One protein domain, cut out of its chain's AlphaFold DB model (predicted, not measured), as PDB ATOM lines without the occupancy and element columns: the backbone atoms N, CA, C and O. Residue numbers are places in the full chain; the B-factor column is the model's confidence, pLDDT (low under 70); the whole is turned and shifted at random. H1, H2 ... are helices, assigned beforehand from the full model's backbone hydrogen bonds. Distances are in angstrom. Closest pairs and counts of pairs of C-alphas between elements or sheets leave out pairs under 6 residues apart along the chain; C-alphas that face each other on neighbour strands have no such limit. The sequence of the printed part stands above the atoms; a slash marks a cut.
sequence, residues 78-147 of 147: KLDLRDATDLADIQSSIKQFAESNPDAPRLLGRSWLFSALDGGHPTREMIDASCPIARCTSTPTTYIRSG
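What this domain is: This is residues 78 to 147 of the 147 residues of the protein "Amidohydro_3 domain-containing protein" of Rhodococcus sp. P27 (UniProt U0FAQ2). This model has little regular structure: one longer helix, H1, lies along one side of a body made mostly of loops, and the long link after it, residues 101 to 123, folds back to the short helix H2. A loop tail, residues 129 to 147, follows H2. The printed part has 70 residues with two named helices, H1 then H2, and no named strand; the class is all helix, with 19 residues in named elements. It is compact, with a radius of gyration of the C-alphas of 11.6 A, and spans 34 by 25 by 19 A.

How they stand to each other: Start at residues 79 to 80, which pair briefly, parallel, with residues 109 to 110. H1, residues 87 to 100, and H2, residues 124 to 128, only just touch, with 3 pairs of C-alphas within 8 A. H1 does so with residues 87 to 91 alone; the closest C-alphas, of Gln 91 and Ile 127, are 6.8 A apart. In H1 and H2 every O i to N i+4 pair is within hydrogen-bond range.

Where its parts are: Find C-alpha 87 at (117.582, 57.573, 83.201); from there H1 runs 20.0 A to C-alpha 100. H2 runs 6.2 A, ending at C-alpha 128, (109.355, 59.591, 92.070).

The domain as a whole: The C-alphas farthest apart, of Ser 100 and Gly 147, are 36.0 A apart. The printed part has no cut, and H1 to H2 is a long link. Look for pLDDT under 70 at residues 132 to 147.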
ATOM      1  N   LYS A  78     114.196  41.335  92.962       92.62
ATOM      2  CA  LYS A  78     114.369  42.769  92.696       92.62
ATOM      3  C   LYS A  78     114.402  43.018  91.197       92.62
ATOM      4  O   LYS A  78     114.965  42.214  90.457       92.62
ATOM      5  N   LEU A  79     113.909  44.180  90.781       94.19
ATOM      6  CA  LEU A  79     114.131  44.692  89.435       94.19
ATOM      7  C   LEU A  79     115.639  44.855  89.193       94.19
ATOM      8  O   LEU A  79     116.310  45.591  89.921       94.19
ATOM      9  N   ASP A  80     116.170  44.152  88.194       94.50
ATOM     10  CA  ASP A  80     117.555  44.299  87.750       94.50
ATOM     11  C   ASP A  80     117.642  45.435  86.727       94.50
ATOM     12  O   ASP A  80     117.054  45.348  85.655       94.50
ATOM     13  N   LEU A  81     118.355  46.504  87.075       94.19
ATOM     14  CA  LEU A  81     118.546  47.685  86.227       94.19
ATOM     15  C   LEU A  81     119.922  47.694  85.545       94.19
ATOM     16  O   LEU A  81     120.346  48.739  85.060       94.19
ATOM     17  N   ARG A  82     120.645  46.564  85.540       93.06
ATOM     18  CA  ARG A  82     122.008  46.485  84.984       93.06
ATOM     19  C   ARG A  82     122.090  46.909  83.521       93.06
ATOM     20  O   ARG A  82     123.085  47.514  83.137       93.06
ATOM     21  N   ASP A  83     121.063  46.588  82.745       93.38
ATOM     22  CA  ASP A  83     121.047  46.824  81.301       93.38
ATOM     23  C   ASP A  83     120.477  48.204  80.931       93.38
ATOM     24  O   ASP A  83     120.470  48.566  79.758       93.38
ATOM     25  N   ALA A  84     120.011  48.986  81.914       94.38
ATOM     26  CA  ALA A  84     119.514  50.334  81.675       94.38
ATOM     27  C   ALA A  84     120.681  51.279  81.362       94.38
ATOM     28  O   ALA A  84     121.632  51.391  82.145       94.38
ATOM     29  N   THR A  85     120.612  51.952  80.214       94.44
ATOM     30  CA  THR A  85     121.723  52.759  79.691       94.44
ATOM     31  C   THR A  85     121.595  54.239  80.006       94.44
ATOM     32  O   THR A  85     122.609  54.935  80.056       94.44
ATOM     33  N   ASP A  86     120.379  54.702  80.284       94.88
ATOM     34  CA  ASP A  86     120.094  56.065  80.702       94.88
ATOM     35  C   ASP A  86     118.970  56.138  81.762       94.88
ATOM     36  O   ASP A  86     118.388  55.131  82.180       94.88
ATOM     37  N   LEU A  87     118.657  57.349  82.231       93.62
ATOM     38  CA  LEU A  87     117.582  57.573  83.201       93.62
ATOM     39  C   LEU A  87     116.197  57.181  82.654       93.62
ATOM     40  O   LEU A  87     115.346  56.732  83.428       93.62
ATOM     41  N   ALA A  88     115.956  57.340  81.352       93.88
ATOM     42  CA  ALA A  88     114.671  57.004  80.751       93.88
ATOM     43  C   ALA A  88     114.444  55.483  80.757       93.88
ATOM     44  O   ALA A  88     113.357  55.034  81.130       93.88
ATOM     45  N   ASP A  89     115.479  54.692  80.461       95.06
ATOM     46  CA  ASP A  89     115.461  53.229  80.570       95.06
ATOM     47  C   ASP A  89     115.151  52.778  82.001       95.06
ATOM     48  O   ASP A  89     114.313  51.895  82.225       95.06
ATOM     49  N   ILE A  90     115.795  53.414  82.986       93.38
ATOM     50  CA  ILE A  90     115.582  53.127  84.410       93.38
ATOM     51  C   ILE A  90     114.119  53.378  84.786       93.38
ATOM     52  O   ILE A  90     113.468  52.511  85.374       93.38
ATOM     53  N   GLN A  91     113.581  54.544  84.430       93.25
ATOM     54  CA  GLN A  91     112.205  54.924  84.756       93.25
ATOM     55  C   GLN A  91     111.179  54.033  84.054       93.25
ATOM     56  O   GLN A  91     110.204  53.610  84.681       93.25
ATOM     57  N   SER A  92     111.412  53.711  82.780       94.00
ATOM     58  CA  SER A  92     110.568  52.802  82.002       94.00
ATOM     59  C   SER A  92     110.527  51.408  82.635       94.00
ATOM     60  O   SER A  92     109.447  50.862  82.874       94.00
ATOM     61  N   SER A  93     111.691  50.879  83.021       94.12
ATOM     62  CA  SER A  93     111.815  49.576  83.685       94.12
ATOM     63  C   SER A  93     111.099  49.550  85.036       94.12
ATOM     64  O   SER A  93     110.383  48.595  85.342       94.12
ATOM     65  N   ILE A  94     111.233  50.611  85.842       92.31
ATOM     66  CA  ILE A  94     110.524  50.730  87.126       92.31
ATOM     67  C   ILE A  94     109.012  50.754  86.905       92.31
ATOM     68  O   ILE A  94     108.283  50.048  87.605       92.31
ATOM     69  N   LYS A  95     108.537  51.532  85.927       91.31
ATOM     70  CA  LYS A  95     107.112  51.632  85.609       91.31
ATOM     71  C   LYS A  95     106.542  50.282  85.171       91.31
ATOM     72  O   LYS A  95     105.550  49.835  85.740       91.31
ATOM     73  N   GLN A  96     107.202  49.597  84.238       93.00
ATOM     74  CA  GLN A  96     106.775  48.276  83.767       93.00
ATOM     75  C   GLN A  96     106.768  47.239  84.900       93.00
ATOM     76  O   GLN A  96     105.839  46.431  85.018       93.00
ATOM     77  N   PHE A  97     107.781  47.276  85.769       91.94
ATOM     78  CA  PHE A  97     107.853  46.393  86.928       91.94
ATOM     79  C   PHE A  97     106.737  46.685  87.936       91.94
ATOM     80  O   PHE A  97     106.163  45.752  88.494       91.94
ATOM     81  N   ALA A  98     106.378  47.954  88.138       90.56
ATOM     82  CA  ALA A  98     105.263  48.348  88.993       90.56
ATOM     83  C   ALA A  98     103.907  47.891  88.440       90.56
ATOM     84  O   ALA A  98     103.092  47.357  89.193       90.56
ATOM     85  N   GLU A  99     103.684  48.056  87.136       90.62
ATOM     86  CA  GLU A  99     102.460  47.623  86.451       90.62
ATOM     87  C   GLU A  99     102.289  46.099  86.494       90.62
ATOM     88  O   GLU A  99     101.182  45.607  86.696       90.62
ATOM     89  N   SER A 100     103.392  45.351  86.384       92.00
ATOM     90  CA  SER A 100     103.385  43.882  86.452       92.00
ATOM     91  C   SER A 100     103.248  43.333  87.878       92.00
ATOM     92  O   SER A 100     102.999  42.142  88.052       92.00
ATOM     93  N   ASN A 101     103.402  44.178  88.903       88.88
ATOM     94  CA  ASN A 101     103.330  43.792  90.315       88.88
ATOM     95  C   ASN A 101     102.326  44.678  91.087       88.88
ATOM     96  O   ASN A 101     102.702  45.366  92.046       88.88
ATOM     97  N   PRO A 102     101.033  44.672  90.703       87.00
ATOM     98  CA  PRO A 102     100.028  45.584  91.244       87.00
ATOM     99  C   PRO A 102      99.688  45.324  92.715       87.00
ATOM    100  O   PRO A 102      99.195  46.233  93.372       87.00
ATOM    101  N   ASP A 103     100.016  44.166  93.278       87.00
ATOM    102  CA  ASP A 103      99.739  43.858  94.690       87.00
ATOM    103  C   ASP A 103     100.986  43.933  95.580       87.00
ATOM    104  O   ASP A 103     100.905  43.748  96.796       87.00
ATOM    105  N   ALA A 104     102.155  44.228  95.000       84.50
ATOM    106  CA  ALA A 104     103.381  44.342  95.773       84.50
ATOM    107  C   ALA A 104     103.301  45.562  96.710       84.50
ATOM    108  O   ALA A 104     103.148  46.693  96.234       84.50
ATOM    109  N   PRO A 105     103.470  45.380  98.036       84.25
ATOM    110  CA  PRO A 105     103.461  46.496  98.982       84.25
ATOM    111  C   PRO A 105     104.666  47.419  98.779       84.25
ATOM    112  O   PRO A 105     104.657  48.567  99.214       84.25
ATOM    113  N   ARG A 106     105.725  46.900  98.148       86.38
ATOM    114  CA  ARG A 106     106.963  47.614  97.895       86.38
ATOM    115  C   ARG A 106     107.733  46.998  96.735       86.38
ATOM    116  O   ARG A 106     107.888  45.780  96.681       86.38
ATOM    117  N   LEU A 107     108.291  47.851  95.884       88.62
ATOM    118  CA  LEU A 107     109.213  47.453  94.824       88.62
ATOM    119  C   LEU A 107     110.658  47.706  95.255       88.62
ATOM    120  O   LEU A 107     110.977  48.725  95.870       88.62
ATOM    121  N   LEU A 108     111.533  46.760  94.930       90.75
ATOM    122  CA  LEU A 108     112.967  46.842  95.183       90.75
ATOM    123  C   LEU A 108     113.703  46.739  93.851       90.75
ATOM    124  O   LEU A 108     113.399  45.859  93.050       90.75
ATOM    125  N   GLY A 109     114.686  47.610  93.642       91.19
ATOM    126  CA  GLY A 109     115.581  47.577  92.488       91.19
ATOM    127  C   GLY A 109     117.018  47.268  92.897       91.19
ATOM    128  O   GLY A 109     117.395  47.410  94.066       91.19
ATOM    129  N   ARG A 110     117.829  46.836  91.937       91.62
ATOM    130  CA  ARG A 110     119.272  46.646  92.095       91.62
ATOM    131  C   ARG A 110     120.012  46.987  90.810       91.62
ATOM    132  O   ARG A 110     119.426  47.040  89.738       91.62
ATOM    133  N   SER A 111     121.327  47.134  90.944       91.88
ATOM    134  CA  SER A 111     122.272  47.073  89.824       91.88
ATOM    135  C   SER A 111     122.172  48.185  88.775       91.88
ATOM    136  O   SER A 111     122.806  48.040  87.739       91.88
ATOM    137  N   TRP A 112     121.487  49.305  89.039       90.06
ATOM    138  CA  TRP A 112     121.635  50.478  88.172       90.06
ATOM    139  C   TRP A 112     123.090  50.961  88.156       90.06
ATOM    140  O   TRP A 112     123.829  50.814  89.137       90.06
ATOM    141  N   LEU A 113     123.506  51.530  87.034       90.81
ATOM    142  CA  LEU A 113     124.844  52.073  86.877       90.81
ATOM    143  C   LEU A 113     124.778  53.590  87.006       90.81
ATOM    144  O   LEU A 113     123.955  54.236  86.369       90.81
ATOM    145  N   PHE A 114     125.676  54.180  87.795       90.56
ATOM    146  CA  PHE A 114     125.757  55.639  87.913       90.56
ATOM    147  C   PHE A 114     126.037  56.307  86.560       90.56
ATOM    148  O   PHE A 114     125.562  57.404  86.319       90.56
ATOM    149  N   SER A 115     126.736  55.628  85.647       92.06
ATOM    150  CA  SER A 115     126.984  56.117  84.285       92.06
ATOM    151  C   SER A 115     125.722  56.301  83.440       92.06
ATOM    152  O   SER A 115     125.783  57.014  82.448       92.06
ATOM    153  N   ALA A 116     124.603  55.675  83.814       90.19
ATOM    154  CA  ALA A 116     123.311  55.877  83.159       90.19
ATOM    155  C   ALA A 116     122.628  57.190  83.592       90.19
ATOM    156  O   ALA A 116     121.588  57.573  83.065       90.19
ATOM    157  N   LEU A 117     123.183  57.889  84.580       90.31
ATOM    158  CA  LEU A 117     122.647  59.146  85.080       90.31
ATOM    159  C   LEU A 117     123.527  60.294  84.606       90.31
ATOM    160  O   LEU A 117     124.754  60.224  84.701       90.31
ATOM    161  N   ASP A 118     122.900  61.383  84.172       84.88
ATOM    162  CA  ASP A 118     123.635  62.611  83.894       84.88
ATOM    163  C   ASP A 118     124.322  63.107  85.179       84.88
ATOM    164  O   ASP A 118     123.717  63.169  86.255       84.88
ATOM    165  N   GLY A 119     125.628  63.352  85.097       84.62
ATOM    166  CA  GLY A 119     126.478  63.669  86.248       84.62
ATOM    167  C   GLY A 119     126.706  62.528  87.252       84.62
ATOM    168  O   GLY A 119     127.433  62.731  88.219       84.62
ATOM    169  N   GLY A 120     126.134  61.334  87.058       87.31
ATOM    170  CA  GLY A 120     126.355  60.188  87.943       87.31
ATOM    171  C   GLY A 120     125.775  60.341  89.348       87.31
ATOM    172  O   GLY A 120     126.241  59.687  90.282       87.31
ATOM    173  N   HIS A 121     124.774  61.204  89.520       87.94
ATOM    174  CA  HIS A 121     124.197  61.513  90.823       87.94
ATOM    175  C   HIS A 121     122.723  61.125  90.878       87.94
ATOM    176  O   HIS A 121     121.874  61.831  90.339       87.94
ATOM    177  N   PRO A 122     122.392  60.012  91.547       87.62
ATOM    178  CA  PRO A 122     121.011  59.645  91.726       87.62
ATOM    179  C   PRO A 122     120.298  60.599  92.667       87.62
ATOM    180  O   PRO A 122     120.861  61.061  93.658       87.62
ATOM    181  N   THR A 123     119.033  60.867  92.377       88.56
ATOM    182  CA  THR A 123     118.173  61.640  93.265       88.56
ATOM    183  C   THR A 123     116.862  60.907  93.492       88.56
ATOM    184  O   THR A 123     116.517  59.954  92.788       88.56
ATOM    185  N   ARG A 124     116.121  61.324  94.516       86.12
ATOM    186  CA  ARG A 124     114.813  60.738  94.810       86.12
ATOM    187  C   ARG A 124     113.809  61.064  93.701       86.12
ATOM    188  O   ARG A 124     113.020  60.205  93.317       86.12
ATOM    189  N   GLU A 125     113.885  62.272  93.153       87.44
ATOM    190  CA  GLU A 125     112.991  62.795  92.117       87.44
ATOM    191  C   GLU A 125     113.043  61.941  90.844       87.44
ATOM    192  O   GLU A 125     112.016  61.709  90.210       87.44
ATOM    193  N   MET A 126     114.224  61.402  90.518       88.06
ATOM    194  CA  MET A 126     114.419  60.472  89.401       88.06
ATOM    195  C   MET A 126     113.540  59.219  89.516       88.06
ATOM    196  O   MET A 126     113.057  58.721  88.499       88.06
ATOM    197  N   ILE A 127     113.308  58.724  90.736       86.44
ATOM    198  CA  ILE A 127     112.462  57.555  91.008       86.44
ATOM    199  C   ILE A 127     110.997  57.975  91.163       86.44
ATOM    200  O   ILE A 127     110.121  57.315  90.604       86.44
ATOM    201  N   ASP A 128     110.720  59.080  91.861       84.75
ATOM    202  CA  ASP A 128     109.355  59.591  92.070       84.75
ATOM    203  C   ASP A 128     108.624  59.861  90.739       84.75
ATOM    204  O   ASP A 128     107.413  59.667  90.647       84.75
ATOM    205  N   ALA A 129     109.355  60.242  89.684       83.81
ATOM    206  CA  ALA A 129     108.805  60.438  88.341       83.81
ATOM    207  C   ALA A 129     108.272  59.148  87.678       83.81
ATOM    208  O   ALA A 129     107.477  59.225  86.742       83.81
ATOM    209  N   SER A 130     108.688  57.963  88.142       80.00
ATOM    210  CA  SER A 130     108.340  56.673  87.522       80.00
ATOM    211  C   SER A 130     107.094  55.996  88.109       80.00
ATOM    212  O   SER A 130     106.441  55.216  87.415       80.00
ATOM    213  N   CYS A 131     106.749  56.260  89.377       70.25
ATOM    214  CA  CYS A 131     105.641  55.603  90.081       70.25
ATOM    215  C   CYS A 131     105.293  56.351  91.389       70.25
ATOM    216  O   CYS A 131     106.194  56.907  92.020       70.25
ATOM    217  N   PRO A 132     104.027  56.347  91.862       61.88
ATOM    218  CA  PRO A 132     103.652  56.990  93.123       61.88
ATOM    219  C   PRO A 132     104.463  56.504  94.341       61.88
ATOM    220  O   PRO A 132     104.652  55.304  94.556       61.88
ATOM    221  N   ILE A 133     104.846  57.460  95.198       56.94
ATOM    222  CA  ILE A 133     105.740  57.329  96.375       56.94
ATOM    223  C   ILE A 133     105.381  56.167  97.322       56.94
ATOM    224  O   ILE A 133     106.249  55.628  98.005       56.94
ATOM    225  N   ALA A 134     104.114  55.744  97.368       55.31
ATOM    226  CA  ALA A 134     103.670  54.659  98.242       55.31
ATOM    227  C   ALA A 134     104.238  53.274  97.862       55.31
ATOM    228  O   ALA A 134     104.259  52.390  98.714       55.31
ATOM    229  N   ARG A 135     104.701  53.071  96.616       58.56
ATOM    230  CA  ARG A 135     105.151  51.757  96.103       58.56
ATOM    231  C   ARG A 135     106.650  51.671  95.820       58.56
ATOM    232  O   ARG A 135     107.244  50.605  95.995       58.56
ATOM    233  N   CYS A 136     107.271  52.783  95.435       55.72
ATOM    234  CA  CYS A 136     108.695  52.867  95.125       55.72
ATOM    235  C   CYS A 136     109.418  53.642  96.226       55.72
ATOM    236  O   CYS A 136     109.407  54.867  96.246       55.72
ATOM    237  N   THR A 137     110.053  52.938  97.162       48.06
ATOM    238  CA  THR A 137     110.898  53.569  98.187       48.06
ATOM    239  C   THR A 137     112.334  53.087  98.037       48.06
ATOM    240  O   THR A 137     112.598  51.884  98.025       48.06
ATOM    241  N   SER A 138     113.291  54.010  97.984       44.22
ATOM    242  CA  SER A 138     114.709  53.716  98.201       44.22
ATOM    243  C   SER A 138     114.933  53.474  99.704       44.22
ATOM    244  O   SER A 138     114.893  54.423 100.485       44.22
ATOM    245  N   THR A 139     115.124  52.230 100.164       35.16
ATOM    246  CA  THR A 139     115.561  52.000 101.565       35.16
ATOM    247  C   THR A 139     117.058  52.225 101.732       35.16
ATOM    248  O   THR A 139     117.798  52.125 100.752       35.16
ATOM    249  N   PRO A 140     117.521  52.484 102.972       34.09
ATOM    250  CA  PRO A 140     118.877  52.931 103.244       34.09
ATOM    251  C   PRO A 140     119.876  51.781 103.086       34.09
ATOM    252  O   PRO A 140     120.195  51.050 104.016       34.09
ATOM    253  N   THR A 141     120.392  51.612 101.878       34.47
ATOM    254  CA  THR A 141     121.737  51.046 101.668       34.47
ATOM    255  C   THR A 141     122.572  51.938 100.746       34.47
ATOM    256  O   THR A 141     123.779  51.769 100.640       34.47
ATOM    257  N   THR A 142     121.966  52.984 100.179       34.41
ATOM    258  CA  THR A 142     122.666  54.070  99.498       34.41
ATOM    259  C   THR A 142     122.307  55.365 100.217       34.41
ATOM    260  O   THR A 142     121.213  55.899 100.058       34.41
ATOM    261  N   TYR A 143     123.204  55.831 101.088       28.91
ATOM    262  CA  TYR A 143     123.139  57.186 101.627       28.91
ATOM    263  C   TYR A 143     123.321  58.156 100.456       28.91
ATOM    264  O   TYR A 143     124.425  58.291  99.940       28.91
ATOM    265  N   ILE A 144     122.258  58.849 100.058       29.64
ATOM    266  CA  ILE A 144     122.386  60.115  99.334       29.64
ATOM    267  C   ILE A 144     122.105  61.188 100.375       29.64
ATOM    268  O   ILE A 144     120.969  61.590 100.607       29.64
ATOM    269  N   ARG A 145     123.154  61.548 101.120       22.33
ATOM    270  CA  ARG A 145     123.136  62.733 101.976       22.33
ATOM    271  C   ARG A 145     123.249  63.931 101.038       22.33
ATOM    272  O   ARG A 145     124.299  64.126 100.438       22.33
ATOM    273  N   SER A 146     122.175  64.703 100.922       25.59
ATOM    274  CA  SER A 146     122.233  66.079 100.438       25.59
ATOM    275  C   SER A 146     123.083  66.891 101.422       25.59
ATOM    276  O   SER A 146     122.698  67.042 102.588       25.59
ATOM    277  N   GLY A 147     124.254  67.328 100.974       31.97
ATOM    278  CA  GLY A 147     124.968  68.476 101.526       31.97
ATOM    279  C   GLY A 147     124.748  69.667 100.612       31.97
ATOM    280  O   GLY A 147     124.601  69.419  99.394       31.97
TER     281      GLY A 147